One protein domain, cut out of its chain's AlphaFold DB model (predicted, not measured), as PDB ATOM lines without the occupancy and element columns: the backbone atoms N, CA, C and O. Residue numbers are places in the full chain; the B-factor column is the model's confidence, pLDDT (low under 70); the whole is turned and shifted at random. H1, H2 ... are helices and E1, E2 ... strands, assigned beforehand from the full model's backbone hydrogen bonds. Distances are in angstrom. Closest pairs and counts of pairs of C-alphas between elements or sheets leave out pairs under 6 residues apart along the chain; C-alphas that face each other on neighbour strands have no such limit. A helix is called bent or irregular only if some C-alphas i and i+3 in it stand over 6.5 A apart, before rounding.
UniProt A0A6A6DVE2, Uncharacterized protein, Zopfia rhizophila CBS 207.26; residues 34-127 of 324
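Overview. This is residues 34 to 127 of the 324 residues of an uncharacterized protein of Zopfia rhizophila CBS 207.26 (UniProt A0A6A6DVE2). One twisted antiparallel sheet of five strands has two helices, H1 and H2, side by side over one face, with no named helix on the other. A small ribbon of two strands, E2 and E5, caps the end of the sheet where H2 begins. The printed part has 94 residues with two named helices and seven named strands, in the order E1 H1 E2 E3 E4 E5 H2 E6 E7; the large sheet runs E1 - E6 - E7 - E4 - E3, and the class is mixed, helices and strands. The whole is compact, with a radius of gyration of the C-alphas of 12.0 A and spans of 33 by 24 by 19 A.

Along the chain. E1 is residues 34 to 37, with C-alpha 34 at (243.742, 222.455, 112.388). H1 is residues 44 to 53, 14.0 A long, and E2 is residues 57 to 60. E3, residues 67 to 72, 16.7 A, and E4, residues 75 to 81, 19.7 A, form a hairpin. E5 is residues 89 to 92. H2, residues 93 to 110, spans 25.4 A from C-alpha 93 at (251.425, 206.534, 104.250), with a kink of 37 degrees near residue 104; it is only just irregular, C-alphas 106 and 109 being 6.51 A apart. E6, residues 113 to 118, 17.2 A, and E7, residues 121 to 126, 16.2 A, form a second hairpin, with C-alpha 126 at (244.664, 211.658, 120.328).

Arrangement. The five-stranded sheet is twisted, with C-alphas up to 4.0 A off its best plane. Within hydrogen-bond range are N 35 and O 115 of E1 and E6, 2.9 A; N 118 and O 121 of E6 and E7, 2.8 A; N 78 and O 124 of E4 and E7, 2.8 A; and N 77 and O 70 of E4 and E3, 2.8 A. H1 and H2 lie on the same face, in two layers, helices on one face of a sheet. H2, at a height over the sheet of 8.2 A, is over E1, E6 and E7; its closest C-alphas to E6 are those of Val 103 and Gly 114, 6.0 A. H1, at a height of 7.9 A, is over E4 and E3; its closest C-alphas to E4 are those of Cys 47 and Cys 75, 5.4 A. H1 and H2 touch at a shallow tilt of 7 degrees, opposite ways, closest at the C-alphas of Ala 51 and Arg 97, 5.5 A. E2 and E5 are antiparallel, with N 58 and O 91 at 2.8 A; the closest C-alphas of E2 and E3 are those of Ala 60 and Gly 67, 4.2 A. Every O i to N i+4 pair is within hydrogen-bond range in H1, and 12 of 14 in H2.

Size, cuts and confidence. The C-alphas farthest apart are those of Ser 45 and Glu 85, 33.6 A. The printed part has no cut, and no link is long. The mean pLDDT of the printed part is 77.0; residues 35 to 41, 61 to 67, 84 to 86 and 106 to 112 are under 70.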
ATOM      1  N   THR A  34     243.260 223.249 111.253       72.94
ATOM      2  CA  THR A  34     243.742 222.455 112.388       72.94
ATOM      3  C   THR A  34     242.959 222.821 113.642       72.94
ATOM      4  O   THR A  34     242.893 223.992 114.007       72.94
ATOM      5  N   ARG A  35     242.431 221.821 114.353       68.38
ATOM      6  CA  ARG A  35     241.831 221.993 115.685       68.38
ATOM      7  C   ARG A  35     242.689 221.296 116.728       68.38
ATOM      8  O   ARG A  35     242.971 220.109 116.588       68.38
ATOM      9  N   CYS A  36     243.096 222.020 117.765       65.31
ATOM     10  CA  CYS A  36     243.868 221.468 118.876       65.31
ATOM     11  C   CYS A  36     242.997 221.344 120.128       65.31
ATOM     12  O   CYS A  36     242.220 222.245 120.434       65.31
ATOM     13  N   ASP A  37     243.177 220.259 120.876       60.91
ATOM     14  CA  ASP A  37     242.509 220.029 122.156       60.91
ATOM     15  C   ASP A  37     243.553 219.781 123.253       60.91
ATOM     16  O   ASP A  37     244.223 218.747 123.287       60.91
ATOM     17  N   GLY A  38     243.693 220.749 124.162       52.62
ATOM     18  CA  GLY A  38     244.641 220.696 125.279       52.62
ATOM     19  C   GLY A  38     244.268 219.721 126.405       52.62
ATOM     20  O   GLY A  38     245.115 219.445 127.270       52.62
ATOM     21  N   LEU A  39     243.036 219.196 126.413       52.66
ATOM     22  CA  LEU A  39     242.599 218.131 127.325       52.66
ATOM     23  C   LEU A  39     243.114 216.766 126.869       52.66
ATOM     24  O   LEU A  39     243.344 215.871 127.685       52.66
ATOM     25  N   ILE A  40     243.355 216.621 125.570       58.25
ATOM     26  CA  ILE A  40     243.923 215.419 124.982       58.25
ATOM     27  C   ILE A  40     245.433 215.602 124.948       58.25
ATOM     28  O   ILE A  40     245.956 216.495 124.296       58.25
ATOM     29  N   ARG A  41     246.158 214.764 125.688       68.94
ATOM     30  CA  ARG A  41     247.613 214.903 125.845       68.94
ATOM     31  C   ARG A  41     248.325 213.642 125.383       68.94
ATOM     32  O   ARG A  41     248.662 212.796 126.219       68.94
ATOM     33  N   PRO A  42     248.522 213.477 124.065       73.31
ATOM     34  CA  PRO A  42     249.272 212.354 123.555       73.31
ATOM     35  C   PRO A  42     250.758 212.524 123.877       73.31
ATOM     36  O   PRO A  42     251.297 213.629 123.977       73.31
ATOM     37  N   THR A  43     251.458 211.409 124.025       82.75
ATOM     38  CA  THR A  43     252.916 211.416 124.128       82.75
ATOM     39  C   THR A  43     253.502 211.505 122.721       82.75
ATOM     40  O   THR A  43     253.570 210.503 122.013       82.75
ATOM     41  N   TRP A  44     253.947 212.701 122.323       83.88
ATOM     42  CA  TRP A  44     254.433 212.976 120.964       83.88
ATOM     43  C   TRP A  44     255.604 212.096 120.508       83.88
ATOM     44  O   TRP A  44     255.671 211.763 119.332       83.88
ATOM     45  N   SER A  45     256.457 211.611 121.416       81.25
ATOM     46  CA  SER A  45     257.489 210.626 121.057       81.25
ATOM     47  C   SER A  45     256.899 209.284 120.606       81.25
ATOM     48  O   SER A  45     257.453 208.638 119.724       81.25
ATOM     49  N   ASN A  46     255.757 208.865 121.161       84.56
ATOM     50  CA  ASN A  46     255.056 207.668 120.695       84.56
ATOM     51  C   ASN A  46     254.348 207.930 119.359       84.56
ATOM     52  O   ASN A  46     254.267 207.038 118.519       84.56
ATOM     53  N   CYS A  47     253.854 209.155 119.155       85.75
ATOM     54  CA  CYS A  47     253.311 209.589 117.873       85.75
ATOM     55  C   CYS A  47     254.392 209.571 116.779       85.75
ATOM     56  O   CYS A  47     254.128 209.133 115.665       85.75
ATOM     57  N   ASP A  48     255.627 209.952 117.110       85.75
ATOM     58  CA  ASP A  48     256.762 209.858 116.190       85.75
ATOM     59  C   ASP A  48     257.071 208.407 115.809       85.75
ATOM     60  O   ASP A  48     257.321 208.121 114.638       85.75
ATOM     61  N   THR A  49     256.969 207.466 116.757       87.88
ATOM     62  CA  THR A  49     257.058 206.029 116.451       87.88
ATOM     63  C   THR A  49     255.966 205.587 115.475       87.88
ATOM     64  O   THR A  49     256.268 204.863 114.528       87.88
ATOM     65  N   ILE A  50     254.715 206.039 115.661       88.50
ATOM     66  CA  ILE A  50     253.623 205.752 114.713       88.50
ATOM     67  C   ILE A  50     253.988 206.296 113.332       88.50
ATOM     68  O   ILE A  50     253.983 205.540 112.366       88.50
ATOM     69  N   ALA A  51     254.364 207.574 113.245       87.38
ATOM     70  CA  ALA A  51     254.706 208.247 111.996       87.38
ATOM     71  C   ALA A  51     255.831 207.528 111.228       87.38
ATOM     72  O   ALA A  51     255.728 207.344 110.013       87.38
ATOM     73  N   GLN A  52     256.882 207.086 111.923       88.25
ATOM     74  CA  GLN A  52     257.996 206.328 111.338       88.25
ATOM     75  C   GLN A  52     257.584 204.920 110.884       88.25
ATOM     76  O   GLN A  52     258.105 204.424 109.887       88.25
ATOM     77  N   GLY A  53     256.639 204.293 111.591       88.81
ATOM     78  CA  GLY A  53     256.119 202.962 111.278       88.81
ATOM     79  C   GLY A  53     255.085 202.919 110.149       88.81
ATOM     80  O   GLY A  53     254.792 201.832 109.656       88.81
ATOM     81  N   LEU A  54     254.536 204.063 109.715       89.88
ATOM     82  CA  LEU A  54     253.573 204.110 108.610       89.88
ATOM     83  C   LEU A  54     254.212 203.638 107.295       89.88
ATOM     84  O   LEU A  54     255.216 204.201 106.853       89.88
ATOM     85  N   GLN A  55     253.602 202.648 106.643       88.25
ATOM     86  CA  GLN A  55     254.016 202.099 105.348       88.25
ATOM     87  C   GLN A  55     252.785 201.740 104.502       88.25
ATOM     88  O   GLN A  55     251.712 201.506 105.053       88.25
ATOM     89  N   GLY A  56     252.955 201.675 103.178       92.50
ATOM     90  CA  GLY A  56     251.881 201.327 102.240       92.50
ATOM     91  C   GLY A  56     250.787 202.394 102.148       92.50
ATOM     92  O   GLY A  56     251.059 203.583 102.305       92.50
ATOM     93  N   THR A  57     249.551 201.959 101.909       88.12
ATOM     94  CA  THR A  57     248.364 202.819 101.869       88.12
ATOM     95  C   THR A  57     247.531 202.663 103.140       88.12
ATOM     96  O   THR A  57     247.455 201.590 103.739       88.12
ATOM     97  N   LEU A  58     246.915 203.760 103.578       85.75
ATOM     98  CA  LEU A  58     245.943 203.776 104.666       85.75
ATOM     99  C   LEU A  58     244.564 204.073 104.098       85.75
ATOM    100  O   LEU A  58     244.416 204.931 103.228       85.75
ATOM    101  N   SER A  59     243.551 203.402 104.634       83.44
ATOM    102  CA  SER A  59     242.161 203.615 104.249       83.44
ATOM    103  C   SER A  59     241.448 204.555 105.218       83.44
ATOM    104  O   SER A  59     241.595 204.457 106.443       83.44
ATOM    105  N   ALA A  60     240.657 205.454 104.645       79.75
ATOM    106  CA  ALA A  60     239.649 206.265 105.310       79.75
ATOM    107  C   ALA A  60     238.285 205.838 104.756       79.75
ATOM    108  O   ALA A  60     238.115 205.757 103.544       79.75
ATOM    109  N   GLY A  61     237.332 205.502 105.622       64.19
ATOM    110  CA  GLY A  61     236.024 204.958 105.251       64.19
ATOM    111  C   GLY A  61     234.844 205.867 105.621       64.19
ATOM    112  O   GLY A  61     235.027 206.864 106.322       64.19
ATOM    113  N   PRO A  62     233.624 205.513 105.172       51.38
ATOM    114  CA  PRO A  62     232.398 206.254 105.463       51.38
ATOM    115  C   PRO A  62     232.010 206.162 106.946       51.38
ATOM    116  O   PRO A  62     231.759 205.077 107.482       51.38
ATOM    117  N   GLY A  63     231.919 207.322 107.598       48.31
ATOM    118  CA  GLY A  63     231.555 207.478 109.007       48.31
ATOM    119  C   GLY A  63     232.758 207.675 109.935       48.31
ATOM    120  O   GLY A  63     233.820 207.099 109.731       48.31
ATOM    121  N   PHE A  64     232.560 208.430 111.026       46.72
ATOM    122  CA  PHE A  64     233.581 208.811 112.027       46.72
ATOM    123  C   PHE A  64     234.405 207.654 112.641       46.72
ATOM    124  O   PHE A  64     235.360 207.893 113.380       46.72
ATOM    125  N   LEU A  65     234.025 206.401 112.376       48.25
ATOM    126  CA  LEU A  65     234.636 205.184 112.912       48.25
ATOM    127  C   LEU A  65     235.189 204.238 111.839       48.25
ATOM    128  O   LEU A  65     235.835 203.254 112.200       48.25
ATOM    129  N   ALA A  66     234.947 204.505 110.556       53.91
ATOM    130  CA  ALA A  66     235.470 203.703 109.464       53.91
ATOM    131  C   ALA A  66     236.772 204.346 108.985       53.91
ATOM    132  O   ALA A  66     236.777 205.368 108.310       53.91
ATOM    133  N   GLY A  67     237.904 203.791 109.389       66.25
ATOM    134  CA  GLY A  67     239.204 204.311 108.994       66.25
ATOM    135  C   GLY A  67     240.331 203.627 109.740       66.25
ATOM    136  O   GLY A  67     240.110 202.826 110.653       66.25
ATOM    137  N   THR A  68     241.553 203.936 109.334       75.12
ATOM    138  CA  THR A  68     242.743 203.334 109.921       75.12
ATOM    139  C   THR A  68     242.995 203.936 111.300       75.12
ATOM    140  O   THR A  68     243.133 205.151 111.443       75.12
ATOM    141  N   VAL A  69     243.061 203.088 112.327       85.12
ATOM    142  CA  VAL A  69     243.401 203.479 113.702       85.12
ATOM    143  C   VAL A  69     244.686 202.771 114.095       85.12
ATOM    144  O   VAL A  69     244.753 201.545 114.053       85.12
ATOM    145  N   ILE A  70     245.702 203.539 114.477       84.06
ATOM    146  CA  ILE A  70     247.011 203.020 114.877       84.06
ATOM    147  C   ILE A  70     247.362 203.631 116.223       84.06
ATOM    148  O   ILE A  70     247.307 204.848 116.384       84.06
ATOM    149  N   SER A  71     247.749 202.796 117.181       84.12
ATOM    150  CA  SER A  71     248.047 203.235 118.543       84.12
ATOM    151  C   SER A  71     249.412 202.733 118.988       84.12
ATOM    152  O   SER A  71     249.764 201.579 118.755       84.12
ATOM    153  N   GLN A  72     250.156 203.596 119.672       81.62
ATOM    154  CA  GLN A  72     251.442 203.295 120.288       81.62
ATOM    155  C   GLN A  72     251.499 204.003 121.642       81.62
ATOM    156  O   GLN A  72     251.478 205.233 121.713       81.62
ATOM    157  N   GLY A  73     251.566 203.236 122.732       84.31
ATOM    158  CA  GLY A  73     251.541 203.787 124.092       84.31
ATOM    159  C   GLY A  73     250.401 204.795 124.284       84.31
ATOM    160  O   GLY A  73     249.261 204.528 123.920       84.31
ATOM    161  N   ASN A  74     250.714 205.979 124.814       79.81
ATOM    162  CA  ASN A  74     249.762 207.086 124.954       79.81
ATOM    163  C   ASN A  74     249.673 207.982 123.697       79.81
ATOM    164  O   ASN A  74     249.695 209.203 123.802       79.81
ATOM    165  N   CYS A  75     249.640 207.403 122.501       84.06
ATOM    166  CA  CYS A  75     249.315 208.117 121.268       84.06
ATOM    167  C   CYS A  75     248.471 207.224 120.359       84.06
ATOM    168  O   CYS A  75     248.726 206.024 120.250       84.06
ATOM    169  N   GLN A  76     247.472 207.814 119.719       85.25
ATOM    170  CA  GLN A  76     246.601 207.178 118.749       85.25
ATOM    171  C   GLN A  76     246.430 208.102 117.550       85.25
ATOM    172  O   GLN A  76     246.009 209.247 117.695       85.25
ATOM    173  N   LEU A  77     246.743 207.580 116.374       84.50
ATOM    174  CA  LEU A  77     246.435 208.174 115.087       84.50
ATOM    175  C   LEU A  77     245.127 207.571 114.576       84.50
ATOM    176  O   LEU A  77     244.984 206.347 114.528       84.50
ATOM    177  N   ARG A  78     244.203 208.419 114.135       85.31
ATOM    178  CA  ARG A  78     243.083 208.017 113.286       85.31
ATOM    179  C   ARG A  78     243.191 208.709 111.943       85.31
ATOM    180  O   ARG A  78     243.350 209.925 111.882       85.31
ATOM    181  N   PHE A  79     243.051 207.926 110.890       84.62
ATOM    182  CA  PHE A  79     242.878 208.403 109.533       84.62
ATOM    183  C   PHE A  79     241.473 208.029 109.069       84.62
ATOM    184  O   PHE A  79     241.160 206.848 108.925       84.62
ATOM    185  N   VAL A  80     240.611 209.031 108.921       79.56
ATOM    186  CA  VAL A  80     239.173 208.858 108.669       79.56
ATOM    187  C   VAL A  80     238.696 209.835 107.603       79.56
ATOM    188  O   VAL A  80     239.373 210.823 107.308       79.56
ATOM    189  N   ALA A  81     237.513 209.587 107.048       75.88
ATOM    190  CA  ALA A  81     236.827 210.613 106.286       75.88
ATOM    191  C   ALA A  81     236.225 211.653 107.248       75.88
ATOM    192  O   ALA A  81     235.632 211.296 108.267       75.88
ATOM    193  N   CYS A  82     236.401 212.940 106.948       71.94
ATOM    194  CA  CYS A  82     235.842 214.029 107.757       71.94
ATOM    195  C   CYS A  82     234.317 214.112 107.646       71.94
ATOM    196  O   CYS A  82     233.652 214.552 108.579       71.94
ATOM    197  N   ASP A  83     233.787 213.731 106.484       70.75
ATOM    198  CA  ASP A  83     232.362 213.747 106.185       70.75
ATOM    199  C   ASP A  83     231.796 212.325 106.335       70.75
ATOM    200  O   ASP A  83     232.342 211.389 105.738       70.75
ATOM    201  N   PRO A  84     230.731 212.120 107.131       63.16
ATOM    202  CA  PRO A  84     230.117 210.808 107.301       63.16
ATOM    203  C   PRO A  84     229.554 210.210 106.002       63.16
ATOM    204  O   PRO A  84     229.410 208.988 105.938       63.16
ATOM    205  N   GLU A  85     229.251 211.030 104.994       65.62
ATOM    206  CA  GLU A  85     228.736 210.592 103.689       65.62
ATOM    207  C   GLU A  85     229.840 210.403 102.637       65.62
ATOM    208  O   GLU A  85     229.567 209.960 101.517       65.62
ATOM    209  N   ALA A  86     231.098 210.702 102.976       66.75
ATOM    210  CA  ALA A  86     232.207 210.515 102.053       66.75
ATOM    211  C   ALA A  86     232.429 209.035 101.720       66.75
ATOM    212  O   ALA A  86     232.295 208.142 102.558       66.75
ATOM    213  N   GLN A  87     232.818 208.782 100.472       72.69
ATOM    214  CA  GLN A  87     233.197 207.447 100.027       72.69
ATOM    215  C   GLN A  87     234.485 206.995 100.717       72.69
ATOM    216  O   GLN A  87     235.292 207.808 101.158       72.69
ATOM    217  N   GLN A  88     234.695 205.680 100.778       79.62
ATOM    218  CA  GLN A  88     235.980 205.144 101.201       79.62
ATOM    219  C   GLN A  88     237.061 205.530 100.187       79.62
ATOM    220  O   GLN A  88     236.865 205.382  98.980       79.62
ATOM    221  N   PHE A  89     238.211 205.975 100.678       80.44
ATOM    222  CA  PHE A  89     239.384 206.257  99.861       80.44
ATOM    223  C   PHE A  89     240.659 205.781 100.555       80.44
ATOM    224  O   PHE A  89     240.705 205.575 101.771       80.44
ATOM    225  N   GLU A  90     241.704 205.595  99.758       86.88
ATOM    226  CA  GLU A  90     243.035 205.248 100.240       86.88
ATOM    227  C   GLU A  90     243.992 206.420 100.061       86.88
ATOM    228  O   GLU A  90     243.821 207.284  99.197       86.88
ATOM    229  N   THR A  91     244.997 206.494 100.918       86.62
ATOM    230  CA  THR A  91     246.019 207.535 100.875       86.62
ATOM    231  C   THR A  91     247.358 206.945 101.270       86.62
ATOM    232  O   THR A  91     247.457 206.186 102.231       86.62
ATOM    233  N   GLU A  92     248.399 207.306 100.526       91.44
ATOM    234  CA  GLU A  92     249.769 206.889 100.809       91.44
ATOM    235  C   GLU A  92     250.191 207.263 102.238       91.44
ATOM    236  O   GLU A  92     249.948 208.378 102.716       91.44
ATOM    237  N   ALA A  93     250.889 206.346 102.905       90.38
ATOM    238  CA  ALA A  93     251.425 206.534 104.250       90.38
ATOM    239  C   ALA A  93     252.296 207.789 104.381       90.38
ATOM    240  O   ALA A  93     252.289 208.436 105.429       90.38
ATOM    241  N   SER A  94     253.029 208.155 103.327       84.06
ATOM    242  CA  SER A  94     253.824 209.386 103.277       84.06
ATOM    243  C   SER A  94     252.955 210.637 103.414       84.06
ATOM    244  O   SER A  94     253.296 211.526 104.191       84.06
ATOM    245  N   THR A  95     251.805 210.677 102.741       87.44
ATOM    246  CA  THR A  95     250.846 211.782 102.834       87.44
ATOM    247  C   THR A  95     250.225 211.841 104.224       87.44
ATOM    248  O   THR A  95     250.215 212.907 104.834       87.44
ATOM    249  N   VAL A  96     249.779 210.709 104.781       85.88
ATOM    250  CA  VAL A  96     249.237 210.679 106.154       85.88
ATOM    251  C   VAL A  96     250.284 211.151 107.168       85.88
ATOM    252  O   VAL A  96     249.959 211.914 108.079       85.88
ATOM    253  N   ARG A  97     251.556 210.778 106.978       88.38
ATOM    254  CA  ARG A  97     252.677 211.255 107.799       88.38
ATOM    255  C   ARG A  97     252.850 212.773 107.710       88.38
ATOM    256  O   ARG A  97     253.028 213.414 108.741       88.38
ATOM    257  N   SER A  98     252.771 213.353 106.512       84.06
ATOM    258  CA  SER A  98     252.833 214.809 106.329       84.06
ATOM    259  C   SER A  98     251.677 215.524 107.033       84.06
ATOM    260  O   SER A  98     251.910 216.495 107.745       84.06
ATOM    261  N   LEU A  99     250.450 215.011 106.910       85.12
ATOM    262  CA  LEU A  99     249.272 215.566 107.588       85.12
ATOM    263  C   LEU A  99     249.395 215.474 109.118       85.12
ATOM    264  O   LEU A  99     249.064 216.415 109.836       85.12
ATOM    265  N   MET A 100     249.927 214.362 109.622       87.31
ATOM    266  CA  MET A 100     250.223 214.186 111.041       87.31
ATOM    267  C   MET A 100     251.298 215.165 111.538       87.31
ATOM    268  O   MET A 100     251.192 215.649 112.666       87.31
ATOM    269  N   SER A 101     252.297 215.496 110.709       81.69
ATOM    270  CA  SER A 101     253.293 216.528 111.034       81.69
ATOM    271  C   SER A 101     252.643 217.893 111.224       81.69
ATOM    272  O   SER A 101     252.975 218.573 112.181       81.69
ATOM    273  N   ILE A 102     251.655 218.255 110.399       77.31
ATOM    274  CA  ILE A 102     250.916 219.519 110.561       77.31
ATOM    275  C   ILE A 102     250.229 219.567 111.934       77.31
ATOM    276  O   ILE A 102     250.321 220.566 112.644       77.31
ATOM    277  N   VAL A 103     249.589 218.470 112.358       79.00
ATOM    278  CA  VAL A 103     248.987 218.392 113.702       79.00
ATOM    279  C   VAL A 103     250.055 218.518 114.792       79.00
ATOM    280  O   VAL A 103     249.832 219.202 115.790       79.00
ATOM    281  N   LYS A 104     251.224 217.894 114.615       82.88
ATOM    282  CA  LYS A 104     252.348 217.995 115.559       82.88
ATOM    283  C   LYS A 104     252.902 219.412 115.655       82.88
ATOM    284  O   LYS A 104     253.117 219.892 116.764       82.88
ATOM    285  N   ASP A 105     253.121 220.072 114.531       70.62
ATOM    286  CA  ASP A 105     253.730 221.398 114.489       70.62
ATOM    287  C   ASP A 105     252.790 222.444 115.104       70.62
ATOM    288  O   ASP A 105     253.236 223.312 115.855       70.62
ATOM    289  N   THR A 106     251.479 222.303 114.886       65.56
ATOM    290  CA  THR A 106     250.471 223.221 115.434       65.56
ATOM    291  C   THR A 106     250.108 222.900 116.890       65.56
ATOM    292  O   THR A 106     250.132 223.782 117.748       65.56
ATOM    293  N   CYS A 107     249.786 221.642 117.210       69.75
ATOM    294  CA  CYS A 107     249.260 221.255 118.527       69.75
ATOM    295  C   CYS A 107     250.346 220.755 119.495       69.75
ATOM    296  O   CYS A 107     250.184 220.812 120.720       69.75
ATOM    297  N   GLY A 108     251.488 220.297 118.977       57.59
ATOM    298  CA  GLY A 108     252.592 219.765 119.775       57.59
ATOM    299  C   GLY A 108     253.304 220.807 120.629       57.59
ATOM    300  O   GLY A 108     253.771 220.462 121.716       57.59
ATOM    301  N   VAL A 109     253.285 222.083 120.225       62.66
ATOM    302  CA  VAL A 109     253.785 223.209 121.039       62.66
ATOM    303  C   VAL A 109     253.093 223.247 122.406       62.66
ATOM    304  O   VAL A 109     253.743 223.439 123.433       62.66
ATOM    305  N   ALA A 110     251.786 222.968 122.438       51.16
ATOM    306  CA  ALA A 110     250.987 222.913 123.661       51.16
ATOM    307  C   ALA A 110     250.911 221.506 124.285       51.16
ATOM    308  O   ALA A 110     250.180 221.301 125.256       51.16
ATOM    309  N   LYS A 111     251.642 220.520 123.739       65.56
ATOM    310  CA  LYS A 111     251.508 219.085 124.071       65.56
ATOM    311  C   LYS A 111     250.059 218.581 123.961       65.56
ATOM    312  O   LYS A 111     249.670 217.653 124.671       65.56
ATOM    313  N   ALA A 112     249.284 219.206 123.082       67.94
ATOM    314  CA  ALA A 112     247.885 218.907 122.835       67.94
ATOM    315  C   ALA A 112     247.747 217.852 121.731       67.94
ATOM    316  O   ALA A 112     248.630 217.720 120.884       67.94
ATOM    317  N   GLY A 113     246.640 217.116 121.739       70.88
ATOM    318  CA  GLY A 113     246.150 216.369 120.588       70.88
ATOM    319  C   GLY A 113     245.443 217.309 119.618       70.88
ATOM    320  O   GLY A 113     245.234 218.488 119.911       70.88
ATOM    321  N   GLY A 114     245.073 216.801 118.452       77.19
ATOM    322  CA  GLY A 114     244.409 217.633 117.464       77.19
ATOM    323  C   GLY A 114     244.004 216.897 116.205       77.19
ATOM    324  O   GLY A 114     244.291 215.714 116.036       77.19
ATOM    325  N   ALA A 115     243.313 217.610 115.329       83.19
ATOM    326  CA  ALA A 115     242.856 217.115 114.047       83.19
ATOM    327  C   ALA A 115     243.219 218.099 112.938       83.19
ATOM    328  O   ALA A 115     243.168 219.310 113.142       83.19
ATOM    329  N   TYR A 116     243.553 217.575 111.762       82.38
ATOM    330  CA  TYR A 116     243.763 218.353 110.544       82.38
ATOM    331  C   TYR A 116     242.966 217.758 109.390       82.38
ATOM    332  O   TYR A 116     242.882 216.532 109.257       82.38
ATOM    333  N   ARG A 117     242.404 218.632 108.548       81.81
ATOM    334  CA  ARG A 117     241.592 218.249 107.393       81.81
ATOM    335  C   ARG A 117     242.264 218.620 106.076       81.81
ATOM    336  O   ARG A 117     242.603 219.777 105.841       81.81
ATOM    337  N   GLN A 118     242.335 217.653 105.167       80.06
ATOM    338  CA  GLN A 118     242.734 217.833 103.774       80.06
ATOM    339  C   GLN A 118     241.649 217.274 102.845       80.06
ATOM    340  O   GLN A 118     241.545 216.064 102.651       80.06
ATOM    341  N   GLY A 119     240.826 218.144 102.257       81.12
ATOM    342  CA  GLY A 119     239.701 217.715 101.428       81.12
ATOM    343  C   GLY A 119     238.685 216.925 102.253       81.12
ATOM    344  O   GLY A 119     238.082 217.458 103.185       81.12
ATOM    345  N   GLN A 120     238.503 215.648 101.911       79.25
ATOM    346  CA  GLN A 120     237.652 214.714 102.656       79.25
ATOM    347  C   GLN A 120     238.416 213.924 103.731       79.25
ATOM    348  O   GLN A 120     237.788 213.198 104.496       79.25
ATOM    349  N   ALA A 121     239.741 214.065 103.820       81.12
ATOM    350  CA  ALA A 121     240.579 213.311 104.745       81.12
ATOM    351  C   ALA A 121     240.837 214.049 106.052       81.12
ATOM    352  O   ALA A 121     241.240 215.211 106.044       81.12
ATOM    353  N   CYS A 122     240.657 213.345 107.166       81.88
ATOM    354  CA  CYS A 122     240.935 213.831 108.507       81.88
ATOM    355  C   CYS A 122     242.002 212.960 109.164       81.88
ATOM    356  O   CYS A 122     241.851 211.741 109.285       81.88
ATOM    357  N   VAL A 123     243.066 213.611 109.626       85.62
ATOM    358  CA  VAL A 123     244.057 213.013 110.520       85.62
ATOM    359  C   VAL A 123     243.791 213.522 111.922       85.62
ATOM    360  O   VAL A 123     243.835 214.726 112.151       85.62
ATOM    361  N   VAL A 124     243.527 212.608 112.851       86.31
ATOM    362  CA  VAL A 124     243.289 212.910 114.265       86.31
ATOM    363  C   VAL A 124     244.384 212.257 115.097       86.31
ATOM    364  O   VAL A 124     244.610 211.052 114.993       86.31
ATOM    365  N   VAL A 125     245.056 213.046 115.929       84.56
ATOM    366  CA  VAL A 125     246.051 212.590 116.901       84.56
ATOM    367  C   VAL A 125     245.482 212.780 118.300       84.56
ATOM    368  O   VAL A 125     245.222 213.901 118.738       84.56
ATOM    369  N   GLU A 126     245.299 211.679 119.015       81.25
ATOM    370  CA  GLU A 126     244.664 211.658 120.328       81.25
ATOM    371  C   GLU A 126     245.261 210.585 121.250       81.25
ATOM    372  O   GLU A 126     246.315 210.010 120.970       81.25
ATOM    373  N   THR A 127     244.605 210.314 122.379       78.31
ATOM    374  CA  THR A 127     244.958 209.216 123.285       78.31
ATOM    375  C   THR A 127     244.039 208.006 123.059       78.31
ATOM    376  O   THR A 127     242.867 208.173 122.709       78.31
TER     377      THR A 127